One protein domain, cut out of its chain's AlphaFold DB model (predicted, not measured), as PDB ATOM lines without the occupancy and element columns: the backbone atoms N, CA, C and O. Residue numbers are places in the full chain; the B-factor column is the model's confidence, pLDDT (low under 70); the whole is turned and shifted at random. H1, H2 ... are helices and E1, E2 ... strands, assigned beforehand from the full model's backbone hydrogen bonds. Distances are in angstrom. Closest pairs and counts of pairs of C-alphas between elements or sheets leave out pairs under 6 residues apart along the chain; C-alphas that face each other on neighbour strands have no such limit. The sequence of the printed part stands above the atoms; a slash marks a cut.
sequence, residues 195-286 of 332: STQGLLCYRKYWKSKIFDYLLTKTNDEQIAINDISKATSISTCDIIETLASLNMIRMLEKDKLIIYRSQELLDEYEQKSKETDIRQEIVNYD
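Overview. This is residues 195 to 286 of the 332 residues of the protein "Hypothetical protein" of Rotaria sp. Silwood1 (UniProt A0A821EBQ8). A small two-stranded hairpin, E1 and E2, makes one end of the long axis and the far part of helix H4 the other; between them the two long helices, H1 and H4, meet near the C-terminal end of H1 and the N-terminal end of H4 as an L. The short helices H2 and H3 pack crosswise on H1, on the side away from the far part of H4, and the hairpin sits beyond H3. The 92 printed residues hold four named helices and two named strands, in the order H1, H2, H3, E1, E2, H4, the sheet being antiparallel in the order E1 - E2. The class is mostly helix, and the whole is compact, with a radius of gyration of the C-alphas of 14.1 A and spans of 47 by 33 by 22 A.

Along the chain. E1 is residues 249 to 251, 7.1 A from first to last C-alpha, and E2 is residues 257 to 259, 6.7 A. H3, residues 236 to 245, is 14.1 A long, and H2, residues 225 to 232, is 10.6 A. H1, residues 196 to 215, measures 28.2 A, beginning at C-alpha 196 (-3.961, 33.097, 8.292). H4, residues 263 to 279, measures 24.7 A, ending at C-alpha 279 (-13.632, 19.578, -12.314).

Arrangement. E1 and E2 form an antiparallel hairpin at 157 degrees; N 250 and O 258 are 3.0 A apart, and N 258 and O 250 are 2.9 A apart, both within hydrogen-bond range. The closest C-alphas of H3 and E1 are those of Leu 243 and Ile 249, 5.6 A apart. H3 and H2 touch about perpendicular at 78 degrees, closest at the C-alphas of Thr 236 and Ser 229, 5.9 A apart. H1 is the hub, touching three helices. With residues 203 to 210 alone it touches H3 about perpendicular at 85 degrees, closest at the C-alphas of Lys 207 and Thr 242, 6.6 A apart. With residues 209 to 213 alone it touches H2 at 81 degrees, about perpendicular, closest at the C-alphas of Lys 209 and Thr 232, 6.3 A apart. H1, with residues 211 to 215 alone, and H4, with residues 266 to 269 alone, only just touch, with 3 pairs of C-alphas within 8 A; the closest C-alphas, of Phe 211 and Leu 266, are 6.7 A apart, and the tilt of 71 degrees is only just about perpendicular. H4 is apart from H2 and H3. In H1, H2, H3 and H4 every O i to N i+4 pair is within hydrogen-bond range.

Size, cuts and confidence. The C-alphas of Lys 254 and Glu 281, the two farthest apart, are 47.3 A from each other. Residues 195 to 201 and 277 to 283 stand free. The printed part has no cut and no long link. Mean pLDDT of the printed part is 88.6, and residues 277 to 281 are under 70.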
ATOM      1  N   SER A 195      -7.388  35.529  10.847       89.50
ATOM      2  CA  SER A 195      -6.508  34.354  10.907       89.50
ATOM      3  C   SER A 195      -5.813  34.129   9.560       89.50
ATOM      4  O   SER A 195      -6.325  34.544   8.519       89.50
ATOM      5  N   THR A 196      -4.681  33.417   9.540       89.19
ATOM      6  CA  THR A 196      -3.961  33.097   8.292       89.19
ATOM      7  C   THR A 196      -4.875  32.420   7.266       89.19
ATOM      8  O   THR A 196      -4.911  32.819   6.104       89.19
ATOM      9  N   GLN A 197      -5.675  31.436   7.691       88.50
ATOM     10  CA  GLN A 197      -6.631  30.749   6.818       88.50
ATOM     11  C   GLN A 197      -7.775  31.670   6.374       88.50
ATOM     12  O   GLN A 197      -8.205  31.593   5.222       88.50
ATOM     13  N   GLY A 198      -8.249  32.556   7.257       90.88
ATOM     14  CA  GLY A 198      -9.245  33.571   6.916       90.88
ATOM     15  C   GLY A 198      -8.734  34.520   5.832       90.88
ATOM     16  O   GLY A 198      -9.401  34.709   4.817       90.88
ATOM     17  N   LEU A 199      -7.512  35.034   5.990       91.12
ATOM     18  CA  LEU A 199      -6.864  35.918   5.022       91.12
ATOM     19  C   LEU A 199      -6.702  35.256   3.649       91.12
ATOM     20  O   LEU A 199      -6.967  35.895   2.634       91.12
ATOM     21  N   LEU A 200      -6.332  33.973   3.595       90.75
ATOM     22  CA  LEU A 200      -6.258  33.226   2.333       90.75
ATOM     23  C   LEU A 200      -7.627  33.112   1.644       90.75
ATOM     24  O   LEU A 200      -7.715  33.295   0.429       90.75
ATOM     25  N   CYS A 201      -8.700  32.857   2.404       91.88
ATOM     26  CA  CYS A 201     -10.058  32.802   1.854       91.88
ATOM     27  C   CYS A 201     -10.486  34.155   1.269       91.88
ATOM     28  O   CYS A 201     -10.997  34.201   0.148       91.88
ATOM     29  N   TYR A 202     -10.238  35.245   2.002       94.44
ATOM     30  CA  TYR A 202     -10.564  36.602   1.562       94.44
ATOM     31  C   TYR A 202      -9.736  37.039   0.356       94.44
ATOM     32  O   TYR A 202     -10.315  37.483  -0.629       94.44
ATOM     33  N   ARG A 203      -8.415  36.823   0.361       93.56
ATOM     34  CA  ARG A 203      -7.549  37.134  -0.788       93.56
ATOM     35  C   ARG A 203      -7.971  36.387  -2.047       93.56
ATOM     36  O   ARG A 203      -7.995  36.987  -3.116       93.56
ATOM     37  N   LYS A 204      -8.347  35.106  -1.931       92.25
ATOM     38  CA  LYS A 204      -8.883  34.338  -3.065       92.25
ATOM     39  C   LYS A 204     -10.170  34.970  -3.606       92.25
ATOM     40  O   LYS A 204     -10.282  35.160  -4.814       92.25
ATOM     41  N   TYR A 205     -11.116  35.305  -2.725       94.19
ATOM     42  CA  TYR A 205     -12.382  35.937  -3.111       94.19
ATOM     43  C   TYR A 205     -12.168  37.317  -3.752       94.19
ATOM     44  O   TYR A 205     -12.664  37.563  -4.849       94.19
ATOM     45  N   TRP A 206     -11.397  38.197  -3.108       97.00
ATOM     46  CA  TRP A 206     -11.122  39.543  -3.607       97.00
ATOM     47  C   TRP A 206     -10.385  39.510  -4.938       97.00
ATOM     48  O   TRP A 206     -10.839  40.157  -5.877       97.00
ATOM     49  N   LYS A 207      -9.317  38.708  -5.061       95.62
ATOM     50  CA  LYS A 207      -8.595  38.546  -6.331       95.62
ATOM     51  C   LYS A 207      -9.549  38.123  -7.445       95.62
ATOM     52  O   LYS A 207      -9.570  38.775  -8.480       95.62
ATOM     53  N   SER A 208     -10.363  37.091  -7.211       94.50
ATOM     54  CA  SER A 208     -11.335  36.603  -8.197       94.50
ATOM     55  C   SER A 208     -12.315  37.698  -8.621       94.50
ATOM     56  O   SER A 208     -12.428  37.975  -9.807       94.50
ATOM     57  N   LYS A 209     -12.957  38.402  -7.680       95.62
ATOM     58  CA  LYS A 209     -13.959  39.427  -8.025       95.62
ATOM     59  C   LYS A 209     -13.367  40.670  -8.680       95.62
ATOM     60  O   LYS A 209     -14.000  41.251  -9.557       95.62
ATOM     61  N   ILE A 210     -12.165  41.073  -8.274       96.12
ATOM     62  CA  ILE A 210     -11.442  42.164  -8.931       96.12
ATOM     63  C   ILE A 210     -11.071  41.742 -10.355       96.12
ATOM     64  O   ILE A 210     -11.269  42.521 -11.277       96.12
ATOM     65  N   PHE A 211     -10.589  40.515 -10.557       95.69
ATOM     66  CA  PHE A 211     -10.198  40.029 -11.880       95.69
ATOM     67  C   PHE A 211     -11.406  39.861 -12.802       95.69
ATOM     68  O   PHE A 211     -11.344  40.333 -13.932       95.69
ATOM     69  N   ASP A 212     -12.518  39.307 -12.305       94.31
ATOM     70  CA  ASP A 212     -13.795  39.250 -13.028       94.31
ATOM     71  C   ASP A 212     -14.181  40.648 -13.537       94.31
ATOM     72  O   ASP A 212     -14.495  40.815 -14.711       94.31
ATOM     73  N   TYR A 213     -14.097  41.675 -12.680       94.88
ATOM     74  CA  TYR A 213     -14.370  43.056 -13.078       94.88
ATOM     75  C   TYR A 213     -13.367  43.568 -14.118       94.88
ATOM     76  O   TYR A 213     -13.776  44.132 -15.133       94.88
ATOM     77  N   LEU A 214     -12.063  43.377 -13.898       93.19
ATOM     78  CA  LEU A 214     -11.031  43.836 -14.828       93.19
ATOM     79  C   LEU A 214     -11.211  43.193 -16.209       93.19
ATOM     80  O   LEU A 214     -11.110  43.894 -17.210       93.19
ATOM     81  N   LEU A 215     -11.544  41.908 -16.299       92.31
ATOM     82  CA  LEU A 215     -11.775  41.221 -17.576       92.31
ATOM     83  C   LEU A 215     -12.944  41.807 -18.387       92.31
ATOM     84  O   LEU A 215     -12.939  41.692 -19.606       92.31
ATOM     85  N   THR A 216     -13.898  42.501 -17.755       91.25
ATOM     86  CA  THR A 216     -14.975  43.214 -18.479       91.25
ATOM     87  C   THR A 216     -14.538  44.531 -19.124       91.25
ATOM     88  O   THR A 216     -15.319  45.147 -19.844       91.25
ATOM     89  N   LYS A 217     -13.319  44.995 -18.833       89.25
ATOM     90  CA  LYS A 217     -12.807  46.306 -19.241       89.25
ATOM     91  C   LYS A 217     -11.822  46.184 -20.389       89.25
ATOM     92  O   LYS A 217     -10.971  45.293 -20.382       89.25
ATOM     93  N   THR A 218     -11.907  47.117 -21.334       83.06
ATOM     94  CA  THR A 218     -10.908  47.262 -22.400       83.06
ATOM     95  C   THR A 218      -9.592  47.834 -21.852       83.06
ATOM     96  O   THR A 218      -9.548  48.372 -20.742       83.06
ATOM     97  N   ASN A 219      -8.494  47.698 -22.602       75.31
ATOM     98  CA  ASN A 219      -7.172  48.151 -22.145       75.31
ATOM     99  C   ASN A 219      -7.051  49.681 -22.039       75.31
ATOM    100  O   ASN A 219      -6.247  50.159 -21.242       75.31
ATOM    101  N   ASP A 220      -7.865  50.426 -22.790       76.56
ATOM    102  CA  ASP A 220      -7.829  51.894 -22.835       76.56
ATOM    103  C   ASP A 220      -8.766  52.554 -21.806       76.56
ATOM    104  O   ASP A 220      -8.733  53.769 -21.602       76.56
ATOM    105  N   GLU A 221      -9.608  51.766 -21.127       83.56
ATOM    106  CA  GLU A 221     -10.506  52.273 -20.092       83.56
ATOM    107  C   GLU A 221      -9.742  52.660 -18.821       83.56
ATOM    108  O   GLU A 221      -9.014  51.863 -18.224       83.56
ATOM    109  N   GLN A 222      -9.974  53.884 -18.339       83.56
ATOM    110  CA  GLN A 222      -9.521  54.287 -17.012       83.56
ATOM    111  C   GLN A 222     -10.340  53.563 -15.943       83.56
ATOM    112  O   GLN A 222     -11.568  53.620 -15.933       83.56
ATOM    113  N   ILE A 223      -9.648  52.906 -15.013       89.62
ATOM    114  CA  ILE A 223     -10.280  52.127 -13.951       89.62
ATOM    115  C   ILE A 223     -10.127  52.864 -12.626       89.62
ATOM    116  O   ILE A 223      -9.018  53.004 -12.110       89.62
ATOM    117  N   ALA A 224     -11.247  53.302 -12.048       91.44
ATOM    118  CA  ALA A 224     -11.268  53.856 -10.703       91.44
ATOM    119  C   ALA A 224     -11.535  52.767  -9.653       91.44
ATOM    120  O   ALA A 224     -12.372  51.881  -9.835       91.44
ATOM    121  N   ILE A 225     -10.878  52.881  -8.494       93.06
ATOM    122  CA  ILE A 225     -11.069  51.977  -7.343       93.06
ATOM    123  C   ILE A 225     -12.538  51.968  -6.892       93.06
ATOM    124  O   ILE A 225     -13.088  50.919  -6.557       93.06
ATOM    125  N   ASN A 226     -13.193  53.131  -6.935       93.19
ATOM    126  CA  ASN A 226     -14.601  53.271  -6.569       93.19
ATOM    127  C   ASN A 226     -15.535  52.484  -7.495       93.19
ATOM    128  O   ASN A 226     -16.565  52.004  -7.031       93.19
ATOM    129  N   ASP A 227     -15.186  52.308  -8.769       93.44
ATOM    130  CA  ASP A 227     -16.018  51.546  -9.705       93.44
ATOM    131  C   ASP A 227     -15.889  50.042  -9.456       93.44
ATOM    132  O   ASP A 227     -16.898  49.336  -9.428       93.44
ATOM    133  N   ILE A 228     -14.677  49.570  -9.133       94.75
ATOM    134  CA  ILE A 228     -14.454  48.197  -8.651       94.75
ATOM    135  C   ILE A 228     -15.262  47.962  -7.369       94.75
ATOM    136  O   ILE A 228     -15.950  46.947  -7.239       94.75
ATOM    137  N   SER A 229     -15.210  48.904  -6.424       95.06
ATOM    138  CA  SER A 229     -15.932  48.811  -5.152       95.06
ATOM    139  C   SER A 229     -17.442  48.727  -5.363       95.06
ATOM    140  O   SER A 229     -18.078  47.819  -4.832       95.06
ATOM    141  N   LYS A 230     -18.013  49.584  -6.218       92.88
ATOM    142  CA  LYS A 230     -19.440  49.540  -6.577       92.88
ATOM    143  C   LYS A 230     -19.835  48.218  -7.237       92.88
ATOM    144  O   LYS A 230     -20.878  47.666  -6.898       92.88
ATOM    145  N   ALA A 231     -19.016  47.704  -8.153       92.44
ATOM    146  CA  ALA A 231     -19.321  46.478  -8.888       92.44
ATOM    147  C   ALA A 231     -19.209  45.208  -8.025       92.44
ATOM    148  O   ALA A 231     -19.951  44.248  -8.224       92.44
ATOM    149  N   THR A 232     -18.283  45.187  -7.063       93.50
ATOM    150  CA  THR A 232     -17.947  43.980  -6.283       93.50
ATOM    151  C   THR A 232     -18.468  44.004  -4.842       93.50
ATOM    152  O   THR A 232     -18.508  42.963  -4.179       93.50
ATOM    153  N   SER A 233     -18.865  45.182  -4.355       93.88
ATOM    154  CA  SER A 233     -19.171  45.490  -2.951       93.88
ATOM    155  C   SER A 233     -17.996  45.293  -1.988       93.88
ATOM    156  O   SER A 233     -18.197  45.206  -0.776       93.88
ATOM    157  N   ILE A 234     -16.766  45.209  -2.498       95.56
ATOM    158  CA  ILE A 234     -15.546  45.132  -1.687       95.56
ATOM    159  C   ILE A 234     -15.147  46.548  -1.263       95.56
ATOM    160  O   ILE A 234     -15.295  47.496  -2.038       95.56
ATOM    161  N   SER A 235     -14.663  46.713  -0.029       95.12
ATOM    162  CA  SER A 235     -14.161  48.011   0.430       95.12
ATOM    163  C   SER A 235     -12.982  48.492  -0.429       95.12
ATOM    164  O   SER A 235     -12.196  47.697  -0.946       95.12
ATOM    165  N   THR A 236     -12.838  49.807  -0.577       94.69
ATOM    166  CA  THR A 236     -11.722  50.401  -1.328       94.69
ATOM    167  C   THR A 236     -10.370  50.025  -0.721       94.69
ATOM    168  O   THR A 236      -9.443  49.712  -1.465       94.69
ATOM    169  N   CYS A 237     -10.273  49.959   0.610       93.88
ATOM    170  CA  CYS A 237      -9.077  49.515   1.325       93.88
ATOM    171  C   CYS A 237      -8.681  48.078   0.957       93.88
ATOM    172  O   CYS A 237      -7.520  47.832   0.640       93.88
ATOM    173  N   ASP A 238      -9.636  47.142   0.937       96.12
ATOM    174  CA  ASP A 238      -9.361  45.741   0.593       96.12
ATOM    175  C   ASP A 238      -8.989  45.585  -0.898       96.12
ATOM    176  O   ASP A 238      -8.149  44.752  -1.251       96.12
ATOM    177  N   ILE A 239      -9.566  46.413  -1.782       96.50
ATOM    178  CA  ILE A 239      -9.187  46.475  -3.205       96.50
ATOM    179  C   ILE A 239      -7.745  46.964  -3.356       96.50
ATOM    180  O   ILE A 239      -6.966  46.336  -4.073       96.50
ATOM    181  N   ILE A 240      -7.379  48.052  -2.671       95.00
ATOM    182  CA  ILE A 240      -6.018  48.599  -2.683       95.00
ATOM    183  C   ILE A 240      -5.030  47.561  -2.148       95.00
ATOM    184  O   ILE A 240      -4.031  47.295  -2.813       95.00
ATOM    185  N   GLU A 241      -5.320  46.927  -1.005       94.50
ATOM    186  CA  GLU A 241      -4.472  45.880  -0.417       94.50
ATOM    187  C   GLU A 241      -4.269  44.720  -1.407       94.50
ATOM    188  O   GLU A 241      -3.146  44.257  -1.625       94.50
ATOM    189  N   THR A 242      -5.350  44.279  -2.058       95.88
ATOM    190  CA  THR A 242      -5.300  43.176  -3.023       95.88
ATOM    191  C   THR A 242      -4.471  43.545  -4.251       95.88
ATOM    192  O   THR A 242      -3.560  42.801  -4.611       95.88
ATOM    193  N   LEU A 243      -4.724  44.698  -4.876       95.06
ATOM    194  CA  LEU A 243      -3.973  45.147  -6.053       95.06
ATOM    195  C   LEU A 243      -2.501  45.422  -5.728       95.06
ATOM    196  O   LEU A 243      -1.632  45.084  -6.531       95.06
ATOM    197  N   ALA A 244      -2.205  45.974  -4.548       93.88
ATOM    198  CA  ALA A 244      -0.838  46.186  -4.078       93.88
ATOM    199  C   ALA A 244      -0.096  44.856  -3.919       93.88
ATOM    200  O   ALA A 244       1.025  44.724  -4.402       93.88
ATOM    201  N   SER A 245      -0.743  43.834  -3.346       94.25
ATOM    202  CA  SER A 245      -0.154  42.491  -3.223       94.25
ATOM    203  C   SER A 245       0.139  41.809  -4.568       94.25
ATOM    204  O   SER A 245       0.932  40.871  -4.621       94.25
ATOM    205  N   LEU A 246      -0.486  42.284  -5.650       93.44
ATOM    206  CA  LEU A 246      -0.305  41.802  -7.021       93.44
ATOM    207  C   LEU A 246       0.599  42.718  -7.862       93.44
ATOM    208  O   LEU A 246       0.769  42.467  -9.052       93.44
ATOM    209  N   ASN A 247       1.164  43.783  -7.277       92.88
ATOM    210  CA  ASN A 247       1.911  44.834  -7.983       92.88
ATOM    211  C   ASN A 247       1.115  45.509  -9.123       92.88
ATOM    212  O   ASN A 247       1.683  45.989 -10.103       92.88
ATOM    213  N   MET A 248      -0.214  45.567  -8.990       92.06
ATOM    214  CA  MET A 248      -1.150  46.111  -9.984       92.06
ATOM    215  C   MET A 248      -1.639  47.524  -9.640       92.06
ATOM    216  O   MET A 248      -2.595  48.013 -10.234       92.06
ATOM    217  N   ILE A 249      -1.013  48.205  -8.681       92.50
ATOM    218  CA  ILE A 249      -1.342  49.587  -8.313       92.50
ATOM    219  C   ILE A 249      -0.072  50.348  -7.934       92.50
ATOM    220  O   ILE A 249       0.815  49.789  -7.292       92.50
ATOM    221  N   ARG A 250       0.030  51.622  -8.330       87.06
ATOM    222  CA  ARG A 250       1.072  52.543  -7.846       87.06
ATOM    223  C   ARG A 250       0.486  53.911  -7.545       87.06
ATOM    224  O   ARG A 250      -0.498  54.329  -8.152       87.06
ATOM    225  N   MET A 251       1.133  54.603  -6.620       84.38
ATOM    226  CA  MET A 251       0.887  56.008  -6.337       84.38
ATOM    227  C   MET A 251       1.790  56.859  -7.231       84.38
ATOM    228  O   MET A 251       3.000  56.636  -7.278       84.38
ATOM    229  N   LEU A 252       1.193  57.793  -7.965       81.25
ATOM    230  CA  LEU A 252       1.902  58.852  -8.676       81.25
ATOM    231  C   LEU A 252       2.051  60.096  -7.791       81.25
ATOM    232  O   LEU A 252       1.527  60.161  -6.679       81.25
ATOM    233  N   GLU A 253       2.734  61.111  -8.318       77.81
ATOM    234  CA  GLU A 253       2.774  62.449  -7.734       77.81
ATOM    235  C   GLU A 253       1.353  62.977  -7.451       77.81
ATOM    236  O   GLU A 253       0.446  62.827  -8.277       77.81
ATOM    237  N   LYS A 254       1.182  63.632  -6.292       77.25
ATOM    238  CA  LYS A 254      -0.087  64.212  -5.803       77.25
ATOM    239  C   LYS A 254      -1.167  63.184  -5.414       77.25
ATOM    240  O   LYS A 254      -2.334  63.377  -5.747       77.25
ATOM    241  N   ASP A 255      -0.786  62.094  -4.745       76.62
ATOM    242  CA  ASP A 255      -1.699  61.084  -4.163       76.62
ATOM    243  C   ASP A 255      -2.661  60.413  -5.164       76.62
ATOM    244  O   ASP A 255      -3.687  59.834  -4.798       76.62
ATOM    245  N   LYS A 256      -2.333  60.451  -6.462       80.00
ATOM    246  CA  LYS A 256      -3.144  59.820  -7.505       80.00
ATOM    247  C   LYS A 256      -2.756  58.352  -7.659       80.00
ATOM    248  O   LYS A 256      -1.641  58.036  -8.067       80.00
ATOM    249  N   LEU A 257      -3.695  57.451  -7.388       84.81
ATOM    250  CA  LEU A 257      -3.513  56.015  -7.603       84.81
ATOM    251  C   LEU A 257      -3.804  55.636  -9.061       84.81
ATOM    252  O   LEU A 257      -4.839  56.011  -9.612       84.81
ATOM    253  N   ILE A 258      -2.903  54.861  -9.668       87.00
ATOM    254  CA  ILE A 258      -3.093  54.240 -10.984       87.00
ATOM    255  C   ILE A 258      -3.081  52.723 -10.837       87.00
ATOM    256  O   ILE A 258      -2.177  52.159 -10.219       87.00
ATOM    257  N   ILE A 259      -4.076  52.079 -11.445       89.94
ATOM    258  CA  ILE A 259      -4.185  50.625 -11.552       89.94
ATOM    259  C   ILE A 259      -3.539  50.181 -12.867       89.94
ATOM    260  O   ILE A 259      -3.840  50.728 -13.925       89.94
ATOM    261  N   TYR A 260      -2.674  49.172 -12.798       85.88
ATOM    262  CA  TYR A 260      -2.053  48.530 -13.953       85.88
ATOM    263  C   TYR A 260      -2.694  47.167 -14.184       85.88
ATOM    264  O   TYR A 260      -2.914  46.403 -13.244       85.88
ATOM    265  N   ARG A 261      -2.956  46.836 -15.446       84.69
ATOM    266  CA  ARG A 261      -3.394  45.499 -15.845       84.69
ATOM    267  C   ARG A 261      -2.164  44.647 -16.140       84.69
ATOM    268  O   ARG A 261      -1.304  45.062 -16.909       84.69
ATOM    269  N   SER A 262      -2.092  43.462 -15.546       89.00
ATOM    270  CA  SER A 262      -1.137  42.432 -15.951       89.00
ATOM    271  C   SER A 262      -1.891  41.410 -16.788       89.00
ATOM    272  O   SER A 262      -2.700  40.660 -16.243       89.00
ATOM    273  N   GLN A 263      -1.666  41.421 -18.103       89.25
ATOM    274  CA  GLN A 263      -2.338  40.490 -19.011       89.25
ATOM    275  C   GLN A 263      -1.983  39.040 -18.663       89.25
ATOM    276  O   GLN A 263      -2.872  38.208 -18.573       89.25
ATOM    277  N   GLU A 264      -0.720  38.779 -18.322       92.31
ATOM    278  CA  GLU A 264      -0.239  37.470 -17.867       92.31
ATOM    279  C   GLU A 264      -1.046  36.931 -16.673       92.31
ATOM    280  O   GLU A 264      -1.539  35.806 -16.710       92.31
ATOM    281  N   LEU A 265      -1.247  37.750 -15.629       92.75
ATOM    282  CA  LEU A 265      -2.015  37.331 -14.448       92.75
ATOM    283  C   LEU A 265      -3.501  37.120 -14.756       92.75
ATOM    284  O   LEU A 265      -4.143  36.270 -14.133       92.75
ATOM    285  N   LEU A 266      -4.064  37.927 -15.658       91.88
ATOM    286  CA  LEU A 266      -5.463  37.823 -16.069       91.88
ATOM    287  C   LEU A 266      -5.698  36.562 -16.915       91.88
ATOM    288  O   LEU A 266      -6.658  35.840 -16.649       91.88
ATOM    289  N   ASP A 267      -4.797  36.257 -17.849       92.12
ATOM    290  CA  ASP A 267      -4.845  35.056 -18.687       92.12
ATOM    291  C   ASP A 267      -4.688  33.785 -17.840       92.12
ATOM    292  O   ASP A 267      -5.471  32.841 -17.972       92.12
ATOM    293  N   GLU A 268      -3.731  33.775 -16.903       93.12
ATOM    294  CA  GLU A 268      -3.531  32.665 -15.961       93.12
ATOM    295  C   GLU A 268      -4.793  32.408 -15.119       93.12
ATOM    296  O   GLU A 268      -5.188  31.261 -14.884       93.12
ATOM    297  N   TYR A 269      -5.446  33.476 -14.652       92.62
ATOM    298  CA  TYR A 269      -6.697  33.369 -13.909       92.62
ATOM    299  C   TYR A 269      -7.826  32.801 -14.767       92.62
ATOM    300  O   TYR A 269      -8.536  31.906 -14.308       92.62
ATOM    301  N   GLU A 270      -7.982  33.284 -16.000       89.88
ATOM    302  CA  GLU A 270      -9.043  32.833 -16.895       89.88
ATOM    303  C   GLU A 270      -8.906  31.335 -17.221       89.88
ATOM    304  O   GLU A 270      -9.888  30.589 -17.161       89.88
ATOM    305  N   GLN A 271      -7.678  30.870 -17.478       89.50
ATOM    306  CA  GLN A 271      -7.376  29.451 -17.696       89.50
ATOM    307  C   GLN A 271      -7.731  28.601 -16.468       89.50
ATOM    308  O   GLN A 271      -8.482  27.630 -16.576       89.50
ATOM    309  N   LYS A 272      -7.272  29.003 -15.275       87.56
ATOM    310  CA  LYS A 272      -7.559  28.284 -14.019       87.56
ATOM    311  C   LYS A 272      -9.043  28.269 -13.663       87.56
ATOM    312  O   LYS A 272      -9.527  27.281 -13.103       87.56
ATOM    313  N   SER A 273      -9.764  29.348 -13.962       82.00
ATOM    314  CA  SER A 273     -11.208  29.431 -13.741       82.00
ATOM    315  C   SER A 273     -11.938  28.385 -14.586       82.00
ATOM    316  O   SER A 273     -12.707  27.593 -14.044       82.00
ATOM    317  N   LYS A 274     -11.599  28.294 -15.881       81.00
ATOM    318  CA  LYS A 274     -12.157  27.298 -16.812       81.00
ATOM    319  C   LYS A 274     -11.874  25.860 -16.356       81.00
ATOM    320  O   LYS A 274     -12.775  25.029 -16.355       81.00
ATOM    321  N   GLU A 275     -10.652  25.564 -15.912       80.06
ATOM    322  CA  GLU A 275     -10.298  24.230 -15.396       80.06
ATOM    323  C   GLU A 275     -11.059  23.857 -14.117       80.06
ATOM    324  O   GLU A 275     -11.487  22.713 -13.950       80.06
ATOM    325  N   THR A 276     -11.236  24.818 -13.209       74.44
ATOM    326  CA  THR A 276     -11.936  24.598 -11.935       74.44
ATOM    327  C   THR A 276     -13.421  24.312 -12.162       74.44
ATOM    328  O   THR A 276     -13.977  23.417 -11.520       74.44
ATOM    329  N   ASP A 277     -14.047  25.023 -13.103       69.31
ATOM    330  CA  ASP A 277     -15.450  24.813 -13.472       69.31
ATOM    331  C   ASP A 277     -15.691  23.419 -14.068       69.31
ATOM    332  O   ASP A 277     -16.714  22.794 -13.780       69.31
ATOM    333  N   ILE A 278     -14.728  22.891 -14.831       68.19
ATOM    334  CA  ILE A 278     -14.803  21.541 -15.414       68.19
ATOM    335  C   ILE A 278     -14.737  20.460 -14.329       68.19
ATOM    336  O   ILE A 278     -15.469  19.473 -14.398       68.19
ATOM    337  N   ARG A 279     -13.873  20.625 -13.321       64.25
ATOM    338  CA  ARG A 279     -13.632  19.578 -12.314       64.25
ATOM    339  C   ARG A 279     -14.765  19.433 -11.295       64.25
ATOM    340  O   ARG A 279     -14.926  18.353 -10.742       64.25
ATOM    341  N   GLN A 280     -15.545  20.487 -11.026       65.12
ATOM    342  CA  GLN A 280     -16.635  20.510 -10.025       65.12
ATOM    343  C   GLN A 280     -16.273  19.928  -8.634       65.12
ATOM    344  O   GLN A 280     -17.154  19.548  -7.862       65.12
ATOM    345  N   GLU A 281     -14.984  19.870  -8.290       64.56
ATOM    346  CA  GLU A 281     -14.474  19.222  -7.071       64.56
ATOM    347  C   GLU A 281     -14.787  20.017  -5.793       64.56
ATOM    348  O   GLU A 281     -14.770  19.473  -4.689       64.56
ATOM    349  N   ILE A 282     -15.074  21.313  -5.932       79.75
ATOM    350  CA  ILE A 282     -15.352  22.231  -4.826       79.75
ATOM    351  C   ILE A 282     -16.736  22.856  -4.971       79.75
ATOM    352  O   ILE A 282     -17.223  23.100  -6.074       79.75
ATOM    353  N   VAL A 283     -17.365  23.159  -3.837       82.88
ATOM    354  CA  VAL A 283     -18.649  23.859  -3.845       82.88
ATOM    355  C   VAL A 283     -18.436  25.321  -4.224       82.88
ATOM    356  O   VAL A 283     -17.751  26.064  -3.517       82.88
ATOM    357  N   ASN A 284     -19.061  25.719  -5.331       86.81
ATOM    358  CA  ASN A 284     -19.103  27.091  -5.826       86.81
ATOM    359  C   ASN A 284     -20.455  27.728  -5.505       86.81
ATOM    360  O   ASN A 284     -21.489  27.068  -5.569       86.81
ATOM    361  N   TYR A 285     -20.434  29.019  -5.175       91.19
ATOM    362  CA  TYR A 285     -21.636  29.793  -4.875       91.19
ATOM    363  C   TYR A 285     -22.571  29.875  -6.092       91.19
ATOM    364  O   TYR A 285     -22.147  30.307  -7.161       91.19
ATOM    365  N   ASP A 286     -23.846  29.537  -5.893       92.31
ATOM    366  CA  ASP A 286     -24.927  29.762  -6.855       92.31
ATOM    367  C   ASP A 286     -25.953  30.729  -6.248       92.31
ATOM    368  O   ASP A 286     -26.541  30.471  -5.196       92.31
TER     369      ASP A 286